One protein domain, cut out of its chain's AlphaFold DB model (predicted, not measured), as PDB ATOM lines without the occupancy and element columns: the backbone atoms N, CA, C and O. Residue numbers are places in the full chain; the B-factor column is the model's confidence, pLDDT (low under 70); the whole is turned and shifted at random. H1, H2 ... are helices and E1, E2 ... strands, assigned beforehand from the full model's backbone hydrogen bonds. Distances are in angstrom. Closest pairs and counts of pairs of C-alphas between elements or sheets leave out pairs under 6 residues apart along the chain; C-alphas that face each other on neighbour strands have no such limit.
ATOM      1  N   ARG A 228     177.175 158.865 227.307       85.06
ATOM      2  CA  ARG A 228     178.355 159.659 227.671       85.06
ATOM      3  C   ARG A 228     177.997 160.937 228.423       85.06
ATOM      4  O   ARG A 228     178.753 161.327 229.309       85.06
ATOM      5  N   SER A 229     176.864 161.567 228.110       88.06
ATOM      6  CA  SER A 229     176.426 162.792 228.792       88.06
ATOM      7  C   SER A 229     176.154 162.576 230.283       88.06
ATOM      8  O   SER A 229     176.544 163.408 231.096       88.06
ATOM      9  N   TYR A 230     175.557 161.439 230.653       90.00
ATOM     10  CA  TYR A 230     175.331 161.104 232.056       90.00
ATOM     11  C   TYR A 230     176.634 160.747 232.770       90.00
ATOM     12  O   TYR A 230     176.897 161.269 233.851       90.00
ATOM     13  N   HIS A 231     177.482 159.922 232.156       90.69
ATOM     14  CA  HIS A 231     178.736 159.497 232.784       90.69
ATOM     15  C   HIS A 231     179.661 160.689 233.092       90.69
ATOM     16  O   HIS A 231     180.274 160.729 234.145       90.69
ATOM     17  N   ARG A 232     179.675 161.740 232.261       89.31
ATOM     18  CA  ARG A 232     180.418 162.981 232.568       89.31
ATOM     19  C   ARG A 232     179.929 163.727 233.813       89.31
ATOM     20  O   ARG A 232     180.664 164.550 234.340       89.31
ATOM     21  N   SER A 233     178.689 163.492 234.239       88.94
ATOM     22  CA  SER A 233     178.112 164.142 235.420       88.94
ATOM     23  C   SER A 233     178.394 163.404 236.728       88.94
ATOM     24  O   SER A 233     178.027 163.912 237.785       88.94
ATOM     25  N   VAL A 234     179.007 162.216 236.670       89.56
ATOM     26  CA  VAL A 234     179.375 161.451 237.865       89.56
ATOM     27  C   VAL A 234     180.863 161.634 238.186       89.56
ATOM     28  O   VAL A 234     181.670 161.776 237.265       89.56
ATOM     29  N   PRO A 235     181.249 161.654 239.471       88.62
ATOM     30  CA  PRO A 235     182.652 161.688 239.860       88.62
ATOM     31  C   PRO A 235     183.352 160.365 239.526       88.62
ATOM     32  O   PRO A 235     182.721 159.309 239.436       88.62
ATOM     33  N   TYR A 236     184.679 160.408 239.399       86.00
ATOM     34  CA  TYR A 236     185.496 159.216 239.147       86.00
ATOM     35  C   TYR A 236     185.345 158.138 240.216       86.00
ATOM     36  O   TYR A 236     185.406 156.950 239.906       86.00
ATOM     37  N   ARG A 237     185.107 158.553 241.460       85.88
ATOM     38  CA  ARG A 237     184.833 157.667 242.587       85.88
ATOM     39  C   ARG A 237     183.673 156.709 242.342       85.88
ATOM     40  O   ARG A 237     183.680 155.613 242.877       85.88
ATOM     41  N   ASP A 238     182.713 157.060 241.491       88.94
ATOM     42  CA  ASP A 238     181.610 156.163 241.137       88.94
ATOM     43  C   ASP A 238     181.944 155.247 239.941       88.94
ATOM     44  O   ASP A 238     181.083 154.508 239.459       88.94
ATOM     45  N   ILE A 239     183.178 155.285 239.429       88.19
ATOM     46  CA  ILE A 239     183.636 154.463 238.306       88.19
ATOM     47  C   ILE A 239     184.356 153.222 238.830       88.19
ATOM     48  O   ILE A 239     185.549 153.214 239.137       88.19
ATOM     49  N   TYR A 240     183.622 152.120 238.844       87.75
ATOM     50  CA  TYR A 240     184.114 150.806 239.205       87.75
ATOM     51  C   TYR A 240     185.003 150.224 238.100       87.75
ATOM     52  O   TYR A 240     184.628 150.178 236.921       87.75
ATOM     53  N   PHE A 241     186.210 149.792 238.483       86.06
ATOM     54  CA  PHE A 241     187.193 149.151 237.597       86.06
ATOM     55  C   PHE A 241     187.431 149.887 236.263       86.06
ATOM     56  O   PHE A 241     187.686 149.274 235.228       86.06
ATOM     57  N   ASN A 242     187.374 151.226 236.277       85.81
ATOM     58  CA  ASN A 242     187.557 152.081 235.094       85.81
ATOM     59  C   ASN A 242     186.570 151.812 233.939       85.81
ATOM     60  O   ASN A 242     186.832 152.237 232.810       85.81
ATOM     61  N   ARG A 243     185.468 151.095 234.182       88.44
ATOM     62  CA  ARG A 243     184.593 150.605 233.107       88.44
ATOM     63  C   ARG A 243     183.110 150.656 233.432       88.44
ATOM     64  O   ARG A 243     182.321 150.812 232.505       88.44
ATOM     65  N   TRP A 244     182.732 150.547 234.696       92.25
ATOM     66  CA  TRP A 244     181.339 150.396 235.096       92.25
ATOM     67  C   TRP A 244     180.921 151.473 236.074       92.25
ATOM     68  O   TRP A 244     181.718 151.946 236.876       92.25
ATOM     69  N   LEU A 245     179.654 151.848 236.018       92.50
ATOM     70  CA  LEU A 245     179.079 152.828 236.918       92.50
ATOM     71  C   LEU A 245     178.550 152.198 238.217       92.50
ATOM     72  O   LEU A 245     177.681 151.325 238.192       92.50
ATOM     73  N   ARG A 246     178.984 152.704 239.369       91.69
ATOM     74  CA  ARG A 246     178.479 152.320 240.693       91.69
ATOM     75  C   ARG A 246     178.222 153.546 241.559       91.69
ATOM     76  O   ARG A 246     178.888 153.764 242.562       91.69
ATOM     77  N   VAL A 247     177.202 154.316 241.184       92.25
ATOM     78  CA  VAL A 247     176.810 155.500 241.956       92.25
ATOM     79  C   VAL A 247     176.114 155.093 243.246       92.25
ATOM     80  O   VAL A 247     175.042 154.479 243.218       92.25
ATOM     81  N   ARG A 248     176.719 155.481 244.363       90.50
ATOM     82  CA  ARG A 248     176.249 155.187 245.715       90.50
ATOM     83  C   ARG A 248     175.063 156.060 246.120       90.50
ATOM     84  O   ARG A 248     175.024 157.257 245.848       90.50
ATOM     85  N   VAL A 249     174.095 155.445 246.793       92.00
ATOM     86  CA  VAL A 249     172.945 156.109 247.421       92.00
ATOM     87  C   VAL A 249     172.615 155.453 248.761       92.00
ATOM     88  O   VAL A 249     172.981 154.307 249.011       92.00
ATOM     89  N   SER A 250     171.904 156.184 249.615       90.44
ATOM     90  CA  SER A 250     171.353 155.699 250.889       90.44
ATOM     91  C   SER A 250     169.861 155.346 250.800       90.44
ATOM     92  O   SER A 250     169.220 155.087 251.815       90.44
ATOM     93  N   TRP A 251     169.283 155.362 249.595       88.06
ATOM     94  CA  TRP A 251     167.875 155.030 249.378       88.06
ATOM     95  C   TRP A 251     167.613 153.535 249.578       88.06
ATOM     96  O   TRP A 251     168.497 152.704 249.369       88.06
ATOM     97  N   ASN A 252     166.366 153.203 249.912       90.12
ATOM     98  CA  ASN A 252     165.898 151.822 249.915       90.12
ATOM     99  C   ASN A 252     165.820 151.260 248.489       90.12
ATOM    100  O   ASN A 252     165.683 152.006 247.514       90.12
ATOM    101  N   ASP A 253     165.868 149.933 248.394       92.06
ATOM    102  CA  ASP A 253     165.726 149.208 247.137       92.06
ATOM    103  C   ASP A 253     164.372 149.471 246.467       92.06
ATOM    104  O   ASP A 253     163.333 149.588 247.120       92.06
ATOM    105  N   GLY A 254     164.387 149.494 245.136       93.81
ATOM    106  CA  GLY A 254     163.204 149.658 244.305       93.81
ATOM    107  C   GLY A 254     163.220 150.931 243.468       93.81
ATOM    108  O   GLY A 254     164.243 151.589 243.277       93.81
ATOM    109  N   TYR A 255     162.058 151.251 242.911       94.00
ATOM    110  CA  TYR A 255     161.887 152.415 242.055       94.00
ATOM    111  C   TYR A 255     161.839 153.710 242.870       94.00
ATOM    112  O   TYR A 255     161.074 153.820 243.826       94.00
ATOM    113  N   ILE A 256     162.601 154.713 242.435       92.50
ATOM    114  CA  ILE A 256     162.689 156.027 243.069       92.50
ATOM    115  C   ILE A 256     162.547 157.115 242.003       92.50
ATOM    116  O   ILE A 256     163.244 157.113 240.989       92.50
ATOM    117  N   TRP A 257     161.683 158.098 242.248       92.38
ATOM    118  CA  TRP A 257     161.641 159.327 241.455       92.38
ATOM    119  C   TRP A 257     162.421 160.424 242.173       92.38
ATOM    120  O   TRP A 257     162.027 160.853 243.252       92.38
ATOM    121  N   HIS A 258     163.521 160.888 241.580       91.62
ATOM    122  CA  HIS A 258     164.380 161.884 242.219       91.62
ATOM    123  C   HIS A 258     165.030 162.817 241.194       91.62
ATOM    124  O   HIS A 258     165.551 162.368 240.168       91.62
ATOM    125  N   ASN A 259     165.025 164.124 241.482       90.56
ATOM    126  CA  ASN A 259     165.540 165.186 240.609       90.56
ATOM    127  C   ASN A 259     165.007 165.103 239.169       90.56
ATOM    128  O   ASN A 259     165.781 165.163 238.207       90.56
ATOM    129  N   ASN A 260     163.683 164.943 239.047       90.56
ATOM    130  CA  ASN A 260     162.960 164.811 237.779       90.56
ATOM    131  C   ASN A 260     163.490 163.691 236.875       90.56
ATOM    132  O   ASN A 260     163.449 163.816 235.651       90.56
ATOM    133  N   TYR A 261     163.992 162.607 237.473       92.25
ATOM    134  CA  TYR A 261     164.432 161.429 236.746       92.25
ATOM    135  C   TYR A 261     164.041 160.122 237.464       92.25
ATOM    136  O   TYR A 261     164.094 160.053 238.696       92.25
ATOM    137  N   PRO A 262     163.656 159.084 236.705       93.94
ATOM    138  CA  PRO A 262     163.360 157.742 237.202       93.94
ATOM    139  C   PRO A 262     164.631 156.931 237.504       93.94
ATOM    140  O   PRO A 262     165.442 156.646 236.616       93.94
ATOM    141  N   TRP A 263     164.775 156.487 238.745       94.31
ATOM    142  CA  TRP A 263     165.877 155.652 239.213       94.31
ATOM    143  C   TRP A 263     165.371 154.298 239.695       94.31
ATOM    144  O   TRP A 263     164.239 154.170 240.158       94.31
ATOM    145  N   TYR A 264     166.241 153.300 239.621       95.81
ATOM    146  CA  TYR A 264     166.080 152.058 240.358       95.81
ATOM    147  C   TYR A 264     167.252 151.908 241.313       95.81
ATOM    148  O   TYR A 264     168.405 152.029 240.896       95.81
ATOM    149  N   THR A 265     166.966 151.650 242.577       95.00
ATOM    150  CA  THR A 265     167.976 151.407 243.599       95.00
ATOM    151  C   THR A 265     168.047 149.926 243.899       95.00
ATOM    152  O   THR A 265     167.018 149.262 244.025       95.00
ATOM    153  N   TYR A 266     169.259 149.407 244.016       93.94
ATOM    154  CA  TYR A 266     169.486 148.071 244.536       93.94
ATOM    155  C   TYR A 266     170.794 148.037 245.314       93.94
ATOM    156  O   TYR A 266     171.832 148.477 244.810       93.94
ATOM    157  N   ASN A 267     170.751 147.504 246.534       91.50
ATOM    158  CA  ASN A 267     171.914 147.331 247.397       91.50
ATOM    159  C   ASN A 267     172.699 148.630 247.637       91.50
ATOM    160  O   ASN A 267     173.931 148.619 247.664       91.50
ATOM    161  N   GLY A 268     172.013 149.766 247.768       91.75
ATOM    162  CA  GLY A 268     172.656 151.068 247.981       91.75
ATOM    163  C   GLY A 268     173.325 151.671 246.739       91.75
ATOM    164  O   GLY A 268     174.148 152.579 246.869       91.75
ATOM    165  N   TYR A 269     172.984 151.200 245.536       93.88
ATOM    166  CA  TYR A 269     173.432 151.785 244.271       93.88
ATOM    167  C   TYR A 269     172.241 152.187 243.412       93.88
ATOM    168  O   TYR A 269     171.253 151.458 243.338       93.88
ATOM    169  N   ARG A 270     172.341 153.345 242.751       95.06
ATOM    170  CA  ARG A 270     171.302 153.824 241.831       95.06
ATOM    171  C   ARG A 270     171.630 153.495 240.382       95.06
ATOM    172  O   ARG A 270     172.770 153.609 239.931       95.06
ATOM    173  N   HIS A 271     170.582 153.205 239.633       95.62
ATOM    174  CA  HIS A 271     170.614 152.834 238.229       95.62
ATOM    175  C   HIS A 271     169.625 153.701 237.459       95.62
ATOM    176  O   HIS A 271     168.508 153.954 237.924       95.62
ATOM    177  N   ARG A 272     170.021 154.190 236.281       94.31
ATOM    178  CA  ARG A 272     169.102 154.942 235.427       94.31
ATOM    179  C   ARG A 272     167.962 154.034 234.978       94.31
ATOM    180  O   ARG A 272     168.212 152.948 234.464       94.31
ATOM    181  N   TYR A 273     166.721 154.494 235.109       94.69
ATOM    182  CA  TYR A 273     165.540 153.659 234.874       94.69
ATOM    183  C   TYR A 273     164.493 154.354 233.985       94.69
ATOM    184  O   TYR A 273     163.276 154.281 234.176       94.69
ATOM    185  N   SER A 274     164.972 155.090 232.981       92.56
ATOM    186  CA  SER A 274     164.111 155.740 231.996       92.56
ATOM    187  C   SER A 274     163.645 154.787 230.894       92.56
ATOM    188  O   SER A 274     164.433 154.027 230.341       92.56
ATOM    189  N   HIS A 275     162.378 154.923 230.500       90.75
ATOM    190  CA  HIS A 275     161.807 154.263 229.323       90.75
ATOM    191  C   HIS A 275     162.229 154.886 227.985       90.75
ATOM    192  O   HIS A 275     162.003 154.285 226.939       90.75
ATOM    193  N   VAL A 276     162.815 156.087 228.002       88.81
ATOM    194  CA  VAL A 276     163.096 156.864 226.787       88.81
ATOM    195  C   VAL A 276     164.593 157.062 226.556       88.81
ATOM    196  O   VAL A 276     165.023 157.168 225.410       88.81
ATOM    197  N   ASP A 277     165.399 157.097 227.619       90.31
ATOM    198  CA  ASP A 277     166.856 157.131 227.486       90.31
ATOM    199  C   ASP A 277     167.401 155.722 227.233       90.31
ATOM    200  O   ASP A 277     166.810 154.722 227.652       90.31
ATOM    201  N   ARG A 278     168.542 155.645 226.542       90.56
ATOM    202  CA  ARG A 278     169.242 154.385 226.268       90.56
ATOM    203  C   ARG A 278     170.408 154.218 227.234       90.56
ATOM    204  O   ARG A 278     171.182 155.153 227.454       90.56
ATOM    205  N   CYS A 279     170.532 153.014 227.778       91.44
ATOM    206  CA  CYS A 279     171.605 152.634 228.687       91.44
ATOM    207  C   CYS A 279     172.250 151.333 228.209       91.44
ATOM    208  O   CYS A 279     171.562 150.437 227.722       91.44
ATOM    209  N   ASN A 280     173.567 151.229 228.374       92.88
ATOM    210  CA  ASN A 280     174.336 150.038 228.023       92.88
ATOM    211  C   ASN A 280     174.619 149.241 229.295       92.88
ATOM    212  O   ASN A 280     175.706 149.346 229.865       92.88
ATOM    213  N   TYR A 281     173.610 148.514 229.777       96.56
ATOM    214  CA  TYR A 281     173.766 147.679 230.962       96.56
ATOM    215  C   TYR A 281     174.556 146.411 230.632       96.56
ATOM    216  O   TYR A 281     174.243 145.688 229.690       96.56
ATOM    217  N   GLU A 282     175.552 146.119 231.451       97.69
ATOM    218  CA  GLU A 282     176.236 144.835 231.525       97.69
ATOM    219  C   GLU A 282     175.845 144.175 232.859       97.69
ATOM    220  O   GLU A 282     175.685 144.847 233.883       97.69
ATOM    221  N   LEU A 283     175.647 142.859 232.836       97.75
ATOM    222  CA  LEU A 283     175.657 142.024 234.031       97.75
ATOM    223  C   LEU A 283     177.097 141.600 234.262       97.75
ATOM    224  O   LEU A 283     177.720 141.033 233.364       97.75
ATOM    225  N   ILE A 284     177.610 141.882 235.449       96.19
ATOM    226  CA  ILE A 284     179.017 141.689 235.770       96.19
ATOM    227  C   ILE A 284     179.137 140.698 236.917       96.19
ATOM    228  O   ILE A 284     178.443 140.827 237.931       96.19
ATOM    229  N   ASP A 285     180.043 139.737 236.759       94.31
ATOM    230  CA  ASP A 285     180.561 138.957 237.871       94.31
ATOM    231  C   ASP A 285     181.572 139.811 238.626       94.31
ATOM    232  O   ASP A 285     182.641 140.163 238.127       94.31
ATOM    233  N   GLY A 286     181.229 140.138 239.862       89.25
ATOM    234  CA  GLY A 286     182.122 140.856 240.741       89.25
ATOM    235  C   GLY A 286     183.408 140.202 241.041       89.25
ATOM    236  O   GLY A 286     184.422 140.873 241.092       89.25
ATOM    237  N   PHE A 287     183.366 138.906 241.283       88.25
ATOM    238  CA  PHE A 287     184.529 138.223 241.792       88.25
ATOM    239  C   PHE A 287     185.679 138.303 240.779       88.25
ATOM    240  O   PHE A 287     186.799 138.672 241.130       88.25
ATOM    241  N   SER A 288     185.366 138.058 239.509       89.44
ATOM    242  CA  SER A 288     186.311 138.026 238.391       89.44
ATOM    243  C   SER A 288     186.414 139.341 237.603       89.44
ATOM    244  O   SER A 288     187.354 139.502 236.824       89.44
ATOM    245  N   ASN A 289     185.499 140.295 237.810       89.38
ATOM    246  CA  ASN A 289     185.370 141.519 237.010       89.38
ATOM    247  C   ASN A 289     185.179 141.241 235.513       89.38
ATOM    248  O   ASN A 289     185.753 141.923 234.659       89.38
ATOM    249  N   THR A 290     184.370 140.235 235.184       93.56
ATOM    250  CA  THR A 290     184.021 139.894 233.802       93.56
ATOM    251  C   THR A 290     182.560 140.176 233.503       93.56
ATOM    252  O   THR A 290     181.699 140.186 234.380       93.56
ATOM    253  N   VAL A 291     182.278 140.433 232.228       96.88
ATOM    254  CA  VAL A 291     180.911 140.625 231.747       96.88
ATOM    255  C   VAL A 291     180.285 139.258 231.509       96.88
ATOM    256  O   VAL A 291     180.725 138.529 230.625       96.88
ATOM    257  N   GLU A 292     179.231 138.948 232.254       96.88
ATOM    258  CA  GLU A 292     178.434 137.729 232.092       96.88
ATOM    259  C   GLU A 292     177.440 137.858 230.940       96.88
ATOM    260  O   GLU A 292     177.187 136.920 230.182       96.88
ATOM    261  N   ARG A 293     176.825 139.039 230.810       97.25
ATOM    262  CA  ARG A 293     175.829 139.298 229.770       97.25
ATOM    263  C   ARG A 293     175.722 140.779 229.450       97.25
ATOM    264  O   ARG A 293     175.863 141.629 230.320       97.25
ATOM    265  N   ASN A 294     175.419 141.073 228.191       96.88
ATOM    266  CA  ASN A 294     175.202 142.426 227.697       96.88
ATOM    267  C   ASN A 294     173.709 142.681 227.469       96.88
ATOM    268  O   ASN A 294     173.022 141.848 226.881       96.88
ATOM    269  N   TYR A 295     173.243 143.862 227.859       95.88
ATOM    270  CA  TYR A 295     171.883 144.365 227.657       95.88
ATOM    271  C   TYR A 295     171.935 145.744 226.996       95.88
ATOM    272  O   TYR A 295     171.320 146.715 227.440       95.88
ATOM    273  N   ASN A 296     172.719 145.825 225.923       90.69
ATOM    274  CA  ASN A 296     172.901 147.046 225.150       90.69
ATOM    275  C   ASN A 296     171.668 147.335 224.292       90.69
ATOM    276  O   ASN A 296     170.871 146.445 224.003       90.69
ATOM    277  N   ASN A 297     171.547 148.579 223.831       86.69
ATOM    278  CA  ASN A 297     170.501 149.017 222.903       86.69
ATOM    279  C   ASN A 297     169.055 148.962 223.429       86.69
ATOM    280  O   ASN A 297     168.146 149.310 222.674       86.69
ATOM    281  N   TYR A 298     168.820 148.638 224.696       92.19
ATOM    282  CA  TYR A 298     167.505 148.778 225.318       92.19
ATOM    283  C   TYR A 298     167.296 150.187 225.886       92.19
ATOM    284  O   TYR A 298     168.245 150.964 226.057       92.19
ATOM    285  N   SER A 299     166.038 150.529 226.183       92.88
ATOM    286  CA  SER A 299     165.776 151.629 227.113       92.88
ATOM    287  C   SER A 299     166.406 151.294 228.465       92.88
ATOM    288  O   SER A 299     166.608 150.123 228.800       92.88
ATOM    289  N   CYS A 300     166.723 152.311 229.253       93.75
ATOM    290  CA  CYS A 300     167.344 152.101 230.552       93.75
ATOM    291  C   CYS A 300     166.508 151.201 231.471       93.75
ATOM    292  O   CYS A 300     167.070 150.322 232.119       93.75
ATOM    293  N   SER A 301     165.181 151.363 231.490       94.62
ATOM    294  CA  SER A 301     164.309 150.494 232.288       94.62
ATOM    295  C   SER A 301     164.313 149.048 231.795       94.62
ATOM    296  O   SER A 301     164.556 148.142 232.585       94.62
ATOM    297  N   THR A 302     164.139 148.814 230.490       95.25
ATOM    298  CA  THR A 302     164.122 147.455 229.927       95.25
ATOM    299  C   THR A 302     165.470 146.752 230.077       95.25
ATOM    300  O   THR A 302     165.515 145.585 230.461       95.25
ATOM    301  N   GLY A 303     166.576 147.449 229.806       96.25
ATOM    302  CA  GLY A 303     167.919 146.888 229.962       96.25
ATOM    303  C   GLY A 303     168.219 146.527 231.417       96.25
ATOM    304  O   GLY A 303     168.738 145.443 231.686       96.25
ATOM    305  N   TYR A 304     167.832 147.394 232.357       96.94
ATOM    306  CA  TYR A 304     167.994 147.114 233.780       96.94
ATOM    307  C   TYR A 304     167.107 145.954 234.244       96.94
ATOM    308  O   TYR A 304     167.604 145.085 234.948       96.94
ATOM    309  N   ASP A 305     165.842 145.882 233.818       96.94
ATOM    310  CA  ASP A 305     164.925 144.795 234.193       96.94
ATOM    311  C   ASP A 305     165.458 143.416 233.798       96.94
ATOM    312  O   ASP A 305     165.487 142.488 234.610       96.94
ATOM    313  N   LEU A 306     165.919 143.293 232.552       97.12
ATOM    314  CA  LEU A 306     166.484 142.052 232.029       97.12
ATOM    315  C   LEU A 306     167.781 141.670 232.751       97.12
ATOM    316  O   LEU A 306     168.027 140.487 233.011       97.12
ATOM    317  N   CYS A 307     168.604 142.664 233.082       97.88
ATOM    318  CA  CYS A 307     169.822 142.451 233.843       97.88
ATOM    319  C   CYS A 307     169.521 142.023 235.285       97.88
ATOM    320  O   CYS A 307     170.062 141.021 235.751       97.88
ATOM    321  N   ALA A 308     168.637 142.741 235.978       97.75
ATOM    322  CA  ALA A 308     168.309 142.521 237.381       97.75
ATOM    323  C   ALA A 308     167.646 141.156 237.598       97.75
ATOM    324  O   ALA A 308     168.015 140.438 238.521       97.75
ATOM    325  N   SER A 309     166.764 140.734 236.687       96.94
ATOM    326  CA  SER A 309     166.177 139.391 236.730       96.94
ATOM    327  C   SER A 309     167.242 138.284 236.656       96.94
ATOM    328  O   SER A 309     167.209 137.334 237.441       96.94
ATOM    329  N   LYS A 310     168.236 138.417 235.764       97.81
ATOM    330  CA  LYS A 310     169.324 137.433 235.662       97.81
ATOM    331  C   LYS A 310     170.290 137.515 236.845       97.81
ATOM    332  O   LYS A 310     170.718 136.477 237.345       97.81
ATOM    333  N   ARG A 311     170.605 138.727 237.306       97.31
ATOM    334  CA  ARG A 311     171.407 138.983 238.508       97.31
ATOM    335  C   ARG A 311     170.831 138.250 239.712       97.31
ATOM    336  O   ARG A 311     171.570 137.557 240.397       97.31
ATOM    337  N   ASP A 312     169.532 138.382 239.950       96.69
ATOM    338  CA  ASP A 312     168.871 137.786 241.111       96.69
ATOM    339  C   ASP A 312     168.891 136.258 241.058       96.69
ATOM    340  O   ASP A 312     169.143 135.610 242.071       96.69
ATOM    341  N   GLN A 313     168.720 135.676 239.866       96.62
ATOM    342  CA  GLN A 313     168.890 134.238 239.664       96.62
ATOM    343  C   GLN A 313     170.306 133.781 240.045       96.62
ATOM    344  O   GLN A 313     170.457 132.836 240.817       96.62
ATOM    345  N   LEU A 314     171.338 134.458 239.531       96.62
ATOM    346  CA  LEU A 314     172.729 134.082 239.790       96.62
ATOM    347  C   LEU A 314     173.130 134.312 241.254       96.62
ATOM    348  O   LEU A 314     173.742 133.436 241.859       96.62
ATOM    349  N   ASN A 315     172.733 135.441 241.845       95.38
ATOM    350  CA  ASN A 315     172.976 135.748 243.257       95.38
ATOM    351  C   ASN A 315     172.259 134.763 244.184       95.38
ATOM    352  O   ASN A 315     172.805 134.381 245.218       95.38
ATOM    353  N   SER A 316     171.064 134.304 243.799       95.81
ATOM    354  CA  SER A 316     170.347 133.256 244.521       95.81
ATOM    355  C   SER A 316     171.077 131.918 244.488       95.81
ATOM    356  O   SER A 316     170.964 131.178 245.459       95.81
ATOM    357  N   TRP A 317     171.796 131.598 243.411       95.12
ATOM    358  CA  TRP A 317     172.602 130.376 243.323       95.12
ATOM    359  C   TRP A 317     173.928 130.494 244.068       95.12
ATOM    360  O   TRP A 317     174.365 129.527 244.678       95.12
ATOM    361  N   SER A 318     174.556 131.670 244.049       92.69
ATOM    362  CA  SER A 318     175.809 131.913 244.771       92.69
ATOM    363  C   SER A 318     175.620 132.339 246.228       92.69
ATOM    364  O   SER A 318     176.613 132.641 246.885       92.69
ATOM    365  N   THR A 319     174.371 132.460 246.696       92.69
ATOM    366  CA  THR A 319     173.996 132.956 248.036       92.69
ATOM    367  C   THR A 319     174.782 134.203 248.458       92.69
ATOM    368  O   THR A 319     175.257 134.318 249.583       92.69
ATOM    369  N   SER A 320     174.994 135.117 247.512       91.12
ATOM    370  CA  SER A 320     175.897 136.255 247.664       91.12
ATOM    371  C   SER A 320     175.557 137.331 246.643       91.12
ATOM    372  O   SER A 320     175.045 137.037 245.567       91.12
ATOM    373  N   TYR A 321     175.906 138.579 246.943       91.62
ATOM    374  CA  TYR A 321     175.792 139.717 246.031       91.62
ATOM    375  C   TYR A 321     176.948 139.780 245.020       91.62
ATOM    376  O   TYR A 321     177.531 140.839 244.777       91.62
ATOM    377  N   ARG A 322     177.308 138.628 244.453       92.38
ATOM    378  CA  ARG A 322     178.432 138.464 243.525       92.38
ATOM    379  C   ARG A 322     178.182 139.165 242.195       92.38
ATOM    380  O   ARG A 322     179.091 139.767 241.634       92.38
ATOM    381  N   TYR A 323     176.957 139.096 241.698       95.31
ATOM    382  CA  TYR A 323     176.561 139.654 240.419       95.31
ATOM    383  C   TYR A 323     175.826 140.975 240.611       95.31
ATOM    384  O   TYR A 323     175.041 141.156 241.549       95.31
ATOM    385  N   PHE A 324     176.048 141.906 239.687       95.56
ATOM    386  CA  PHE A 324     175.407 143.216 239.694       95.56
ATOM    387  C   PHE A 324     175.215 143.746 238.276       95.56
ATOM    388  O   PHE A 324     175.900 143.344 237.337       95.56
ATOM    389  N   CYS A 325     174.269 144.667 238.148       96.94
ATOM    390  CA  CYS A 325     173.976 145.359 236.906       96.94
ATOM    391  C   CYS A 325     174.645 146.716 236.918       96.94
ATOM    392  O   CYS A 325     174.518 147.457 237.891       96.94
ATOM    393  N   SER A 326     175.328 147.066 235.839       95.88
ATOM    394  CA  SER A 326     175.949 148.377 235.740       95.88
ATOM    395  C   SER A 326     176.036 148.860 234.308       95.88
ATOM    396  O   SER A 326     176.144 148.073 233.373       95.88
ATOM    397  N   GLU A 327     175.979 150.173 234.141       95.06
ATOM    398  CA  GLU A 327     176.198 150.797 232.849       95.06
ATOM    399  C   GLU A 327     177.686 150.797 232.501       95.06
ATOM    400  O   GLU A 327     178.529 151.214 233.299       95.06
ATOM    401  N   LYS A 328     178.004 150.359 231.285       93.50
ATOM    402  CA  LYS A 328     179.360 150.383 230.744       93.50
ATOM    403  C   LYS A 328     179.733 151.773 230.223       93.50
ATOM    404  O   LYS A 328     178.986 152.393 229.465       93.50
ATOM    405  N   LEU A 329     180.953 152.213 230.525       90.75
ATOM    406  CA  LEU A 329     181.589 153.378 229.915       90.75
ATOM    407  C   LEU A 329     181.904 153.119 228.439       90.75
ATOM    408  O   LEU A 329     182.444 152.080 228.061       90.75
ATOM    409  N   GLU A 330     181.617 154.106 227.596       85.62
ATOM    410  CA  GLU A 330     181.991 154.031 226.190       85.62
ATOM    411  C   GLU A 330     183.369 154.630 225.960       85.62
ATOM    412  O   GLU A 330     183.622 155.781 226.320       85.62
ATOM    413  N   GLY A 331     184.229 153.863 225.294       83.44
ATOM    414  CA  GLY A 331     185.622 154.230 225.083       83.44
ATOM    415  C   GLY A 331     186.455 153.993 226.336       83.44
ATOM    416  O   GLY A 331     186.251 153.016 227.060       83.44
ATOM    417  N   THR A 332     187.417 154.876 226.573       78.12
ATOM    418  CA  THR A 332     188.299 154.783 227.738       78.12
ATOM    419  C   THR A 332     187.852 155.757 228.820       78.12
ATOM    420  O   THR A 332     187.316 156.825 228.532       78.12
ATOM    421  N   PHE A 333     188.095 155.425 230.089       72.81
ATOM    422  CA  PHE A 333     187.773 156.323 231.204       72.81
ATOM    423  C   PHE A 333     188.482 157.691 231.097       72.81
ATOM    424  O   PHE A 333     187.979 158.682 231.622       72.81
ATOM    425  N   SER A 334     189.611 157.777 230.381       77.62
ATOM    426  CA  SER A 334     190.297 159.041 230.082       77.62
ATOM    427  C   SER A 334     189.485 159.993 229.204       77.62
ATOM    428  O   SER A 334     189.682 161.201 229.285       77.62
ATOM    429  N   ASP A 335     188.517 159.494 228.432       81.81
ATOM    430  CA  ASP A 335     187.712 160.330 227.533       81.81
ATOM    431  C   ASP A 335     186.699 161.229 228.271       81.81
ATOM    432  O   ASP A 335     185.988 162.038 227.656       81.81
ATOM    433  N   TYR A 336     186.587 161.040 229.585       83.75
ATOM    434  CA  TYR A 336     185.625 161.700 230.457       83.75
ATOM    435  C   TYR A 336     186.249 162.811 231.309       83.75
ATOM    436  O   TYR A 336     185.509 163.527 231.973       83.75
ATOM    437  N   SER A 337     187.574 163.006 231.233       84.06
ATOM    438  CA  SER A 337     188.302 164.085 231.921       84.06
ATOM    439  C   SER A 337     188.050 164.145 233.434       84.06
ATOM    440  O   SER A 337     187.948 165.220 234.019       84.06
ATOM    441  N   TYR A 338     187.917 162.971 234.045       84.19
ATOM    442  CA  TYR A 338     187.685 162.806 235.472       84.19
ATOM    443  C   TYR A 338     188.874 163.264 236.334       84.19
ATOM    444  O   TYR A 338     190.027 163.133 235.918       84.19
ATOM    445  N   ASP A 339     188.593 163.715 237.561       78.31
ATOM    446  CA  ASP A 339     189.606 163.836 238.615       78.31
ATOM    447  C   ASP A 339     189.916 162.448 239.196       78.31
ATOM    448  O   ASP A 339     189.023 161.753 239.671       78.31
ATOM    449  N   TYR A 340     191.179 162.028 239.127       74.19
ATOM    450  CA  TYR A 340     191.623 160.685 239.514       74.19
ATOM    451  C   TYR A 340     192.142 160.589 240.951       74.19
ATOM    452  O   TYR A 340     192.732 159.563 241.305       74.19
ATOM    453  N   ASN A 341     192.034 161.666 241.728       72.56
ATOM    454  CA  ASN A 341     192.512 161.707 243.109       72.56
ATOM    455  C   ASN A 341     191.474 161.219 244.126       72.56
ATOM    456  O   ASN A 341     191.837 161.017 245.275       72.56
ATOM    457  N   ASP A 342     190.233 161.014 243.689       71.38
ATOM    458  CA  ASP A 342     189.124 160.500 244.489       71.38
ATOM    459  C   ASP A 342     188.563 159.265 243.774       71.38
ATOM    460  O   ASP A 342     187.855 159.385 242.766       71.38
ATOM    461  N   ASP A 343     188.966 158.070 244.212       72.81
ATOM    462  CA  ASP A 343     188.551 156.809 243.603       72.81
ATOM    463  C   ASP A 343     187.636 155.961 244.499       72.81
ATOM    464  O   ASP A 343     187.505 156.180 245.700       72.81
ATOM    465  N   PHE A 344     186.926 155.010 243.877       73.81
ATOM    466  CA  PHE A 344     185.887 154.193 244.520       73.81
ATOM    467  C   PHE A 344     186.337 153.518 245.817       73.81
ATOM    468  O   PHE A 344     185.496 153.274 246.674       73.81
ATOM    469  N   TYR A 345     187.625 153.187 245.929       73.44
ATOM    470  CA  TYR A 345     188.169 152.387 247.018       73.44
ATOM    471  C   TYR A 345     188.842 153.231 248.099       73.44
ATOM    472  O   TYR A 345     189.324 152.663 249.076       73.44
ATOM    473  N   ASP A 346     188.900 154.555 247.952       71.44
ATOM    474  CA  ASP A 346     189.568 155.412 248.930       71.44
ATOM    475  C   ASP A 346     188.841 155.445 250.283       71.44
ATOM    476  O   ASP A 346     189.498 155.462 251.320       71.44
ATOM    477  N   ASP A 347     187.508 155.355 250.291       67.88
ATOM    478  CA  ASP A 347     186.689 155.337 251.512       67.88
ATOM    479  C   ASP A 347     186.688 153.988 252.242       67.88
ATOM    480  O   ASP A 347     186.528 153.949 253.457       67.88
ATOM    481  N   ILE A 348     186.917 152.886 251.528       65.56
ATOM    482  CA  ILE A 348     187.037 151.542 252.109       65.56
ATOM    483  C   ILE A 348     188.214 151.469 253.089       65.56
ATOM    484  O   ILE A 348     188.098 150.866 254.145       65.56
ATOM    485  N   PHE A 349     189.333 152.121 252.775       61.47
ATOM    486  CA  PHE A 349     190.503 152.125 253.658       61.47
ATOM    487  C   PHE A 349     190.484 153.240 254.706       61.47
ATOM    488  O   PHE A 349     191.324 153.234 255.597       61.47
ATOM    489  N   SER A 350     189.581 154.215 254.584       59.22
ATOM    490  CA  SER A 350     189.489 155.316 255.547       59.22
ATOM    491  C   SER A 350     188.686 154.944 256.794       59.22
ATOM    492  O   SER A 350     188.868 155.591 257.818       59.22
ATOM    493  N   ASP A 351     187.793 153.957 256.694       52.75
ATOM    494  CA  ASP A 351     186.864 153.565 257.767       52.75
ATOM    495  C   ASP A 351     187.433 152.414 258.624       52.75
ATOM    496  O   ASP A 351     187.224 152.374 259.831       52.75
TER     497      ASP A 351
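This is residues 228 to 351 of the 375 residues of an uncharacterized protein of Halobacteriovorax marinus (UniProt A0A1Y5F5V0). What shape do these atoms make? One long helix, H2, packs on one face of a twisted three-strand sheet, E5 E4 E6, and a smaller three-strand sheet, E1 E2 E3, has its strand E3 near the first residues of that helix. Away from H2 lie long links and three very short helices, H1, H3 and H4, with H4 far out at one end. What are the counts and size? The printed part has 124 residues, in the order H1 E1 E2 E3 E4 E5 H2 E6 H3 H4; the class is mixed, and both sheets are antiparallel. It is compact, with a radius of gyration of the C-alphas of 14.0 A and spans of 36 by 33 by 28 A.

Where is the larger sheet with its helix? E4 is residues 278 to 285, 22.4 A long; E5, residues 290 to 299, bends by 56 degrees at residue 293; E6 is residues 323 to 327. H2, residues 300 to 318, runs 26.1 A from C-alpha 300 at (167.344, 152.101, 230.552) to C-alpha 318 at (175.809, 131.913, 244.771). Where are the others? E1 is residues 254 to 258, E2 261 to 266 and E3 269 to 272. H1 is residues 228 to 231, H3 333 to 336 and H4 348 to 351, ending at C-alpha 351 at (186.864, 153.565, 257.767).

How is the larger sheet paired? E4 is the inner strand: N 295 and O 281 are 2.8 A apart toward E5, its hairpin partner, and N 282 and O 326 2.8 A toward E6. Where is H2? It is on this sheet at a height of 8.2 A, along the strands, and its closest C-alphas to E4 are those of Cys 300 and Cys 279, 4.7 A. E5, H2 and E6 form a split strand-helix-strand unit, with E4 between the two strands and a right-handed crossover. How does the smaller sheet stand? E1 E2 E3 is a meander, each strand the antiparallel neighbour of the one before, with N 256 and O 263 at 2.9 A and N 264 and O 271 at 2.9 A. The closest C-alphas of E3 and H2, Arg 272 and Cys 300, are 5.9 A apart. What of the helix backbones? In H2 every O i to N i+4 pair is within hydrogen-bond range; H1, H3 and H4 are too short for one, and their single O i to N i+3 pair is within range in H1 and H3 but not in H4.

How far does it reach? The two C-alphas farthest apart, those of Val 276 and Asp 351, are 39.2 A apart, and the printed part has no cut. Which links are long? Those from H1 to E1, 22 residues, and from H3 to H4, 11 residues. Where is confidence low? The mean pLDDT of the printed part is 89.4, and residues 347 to 351 are under 70.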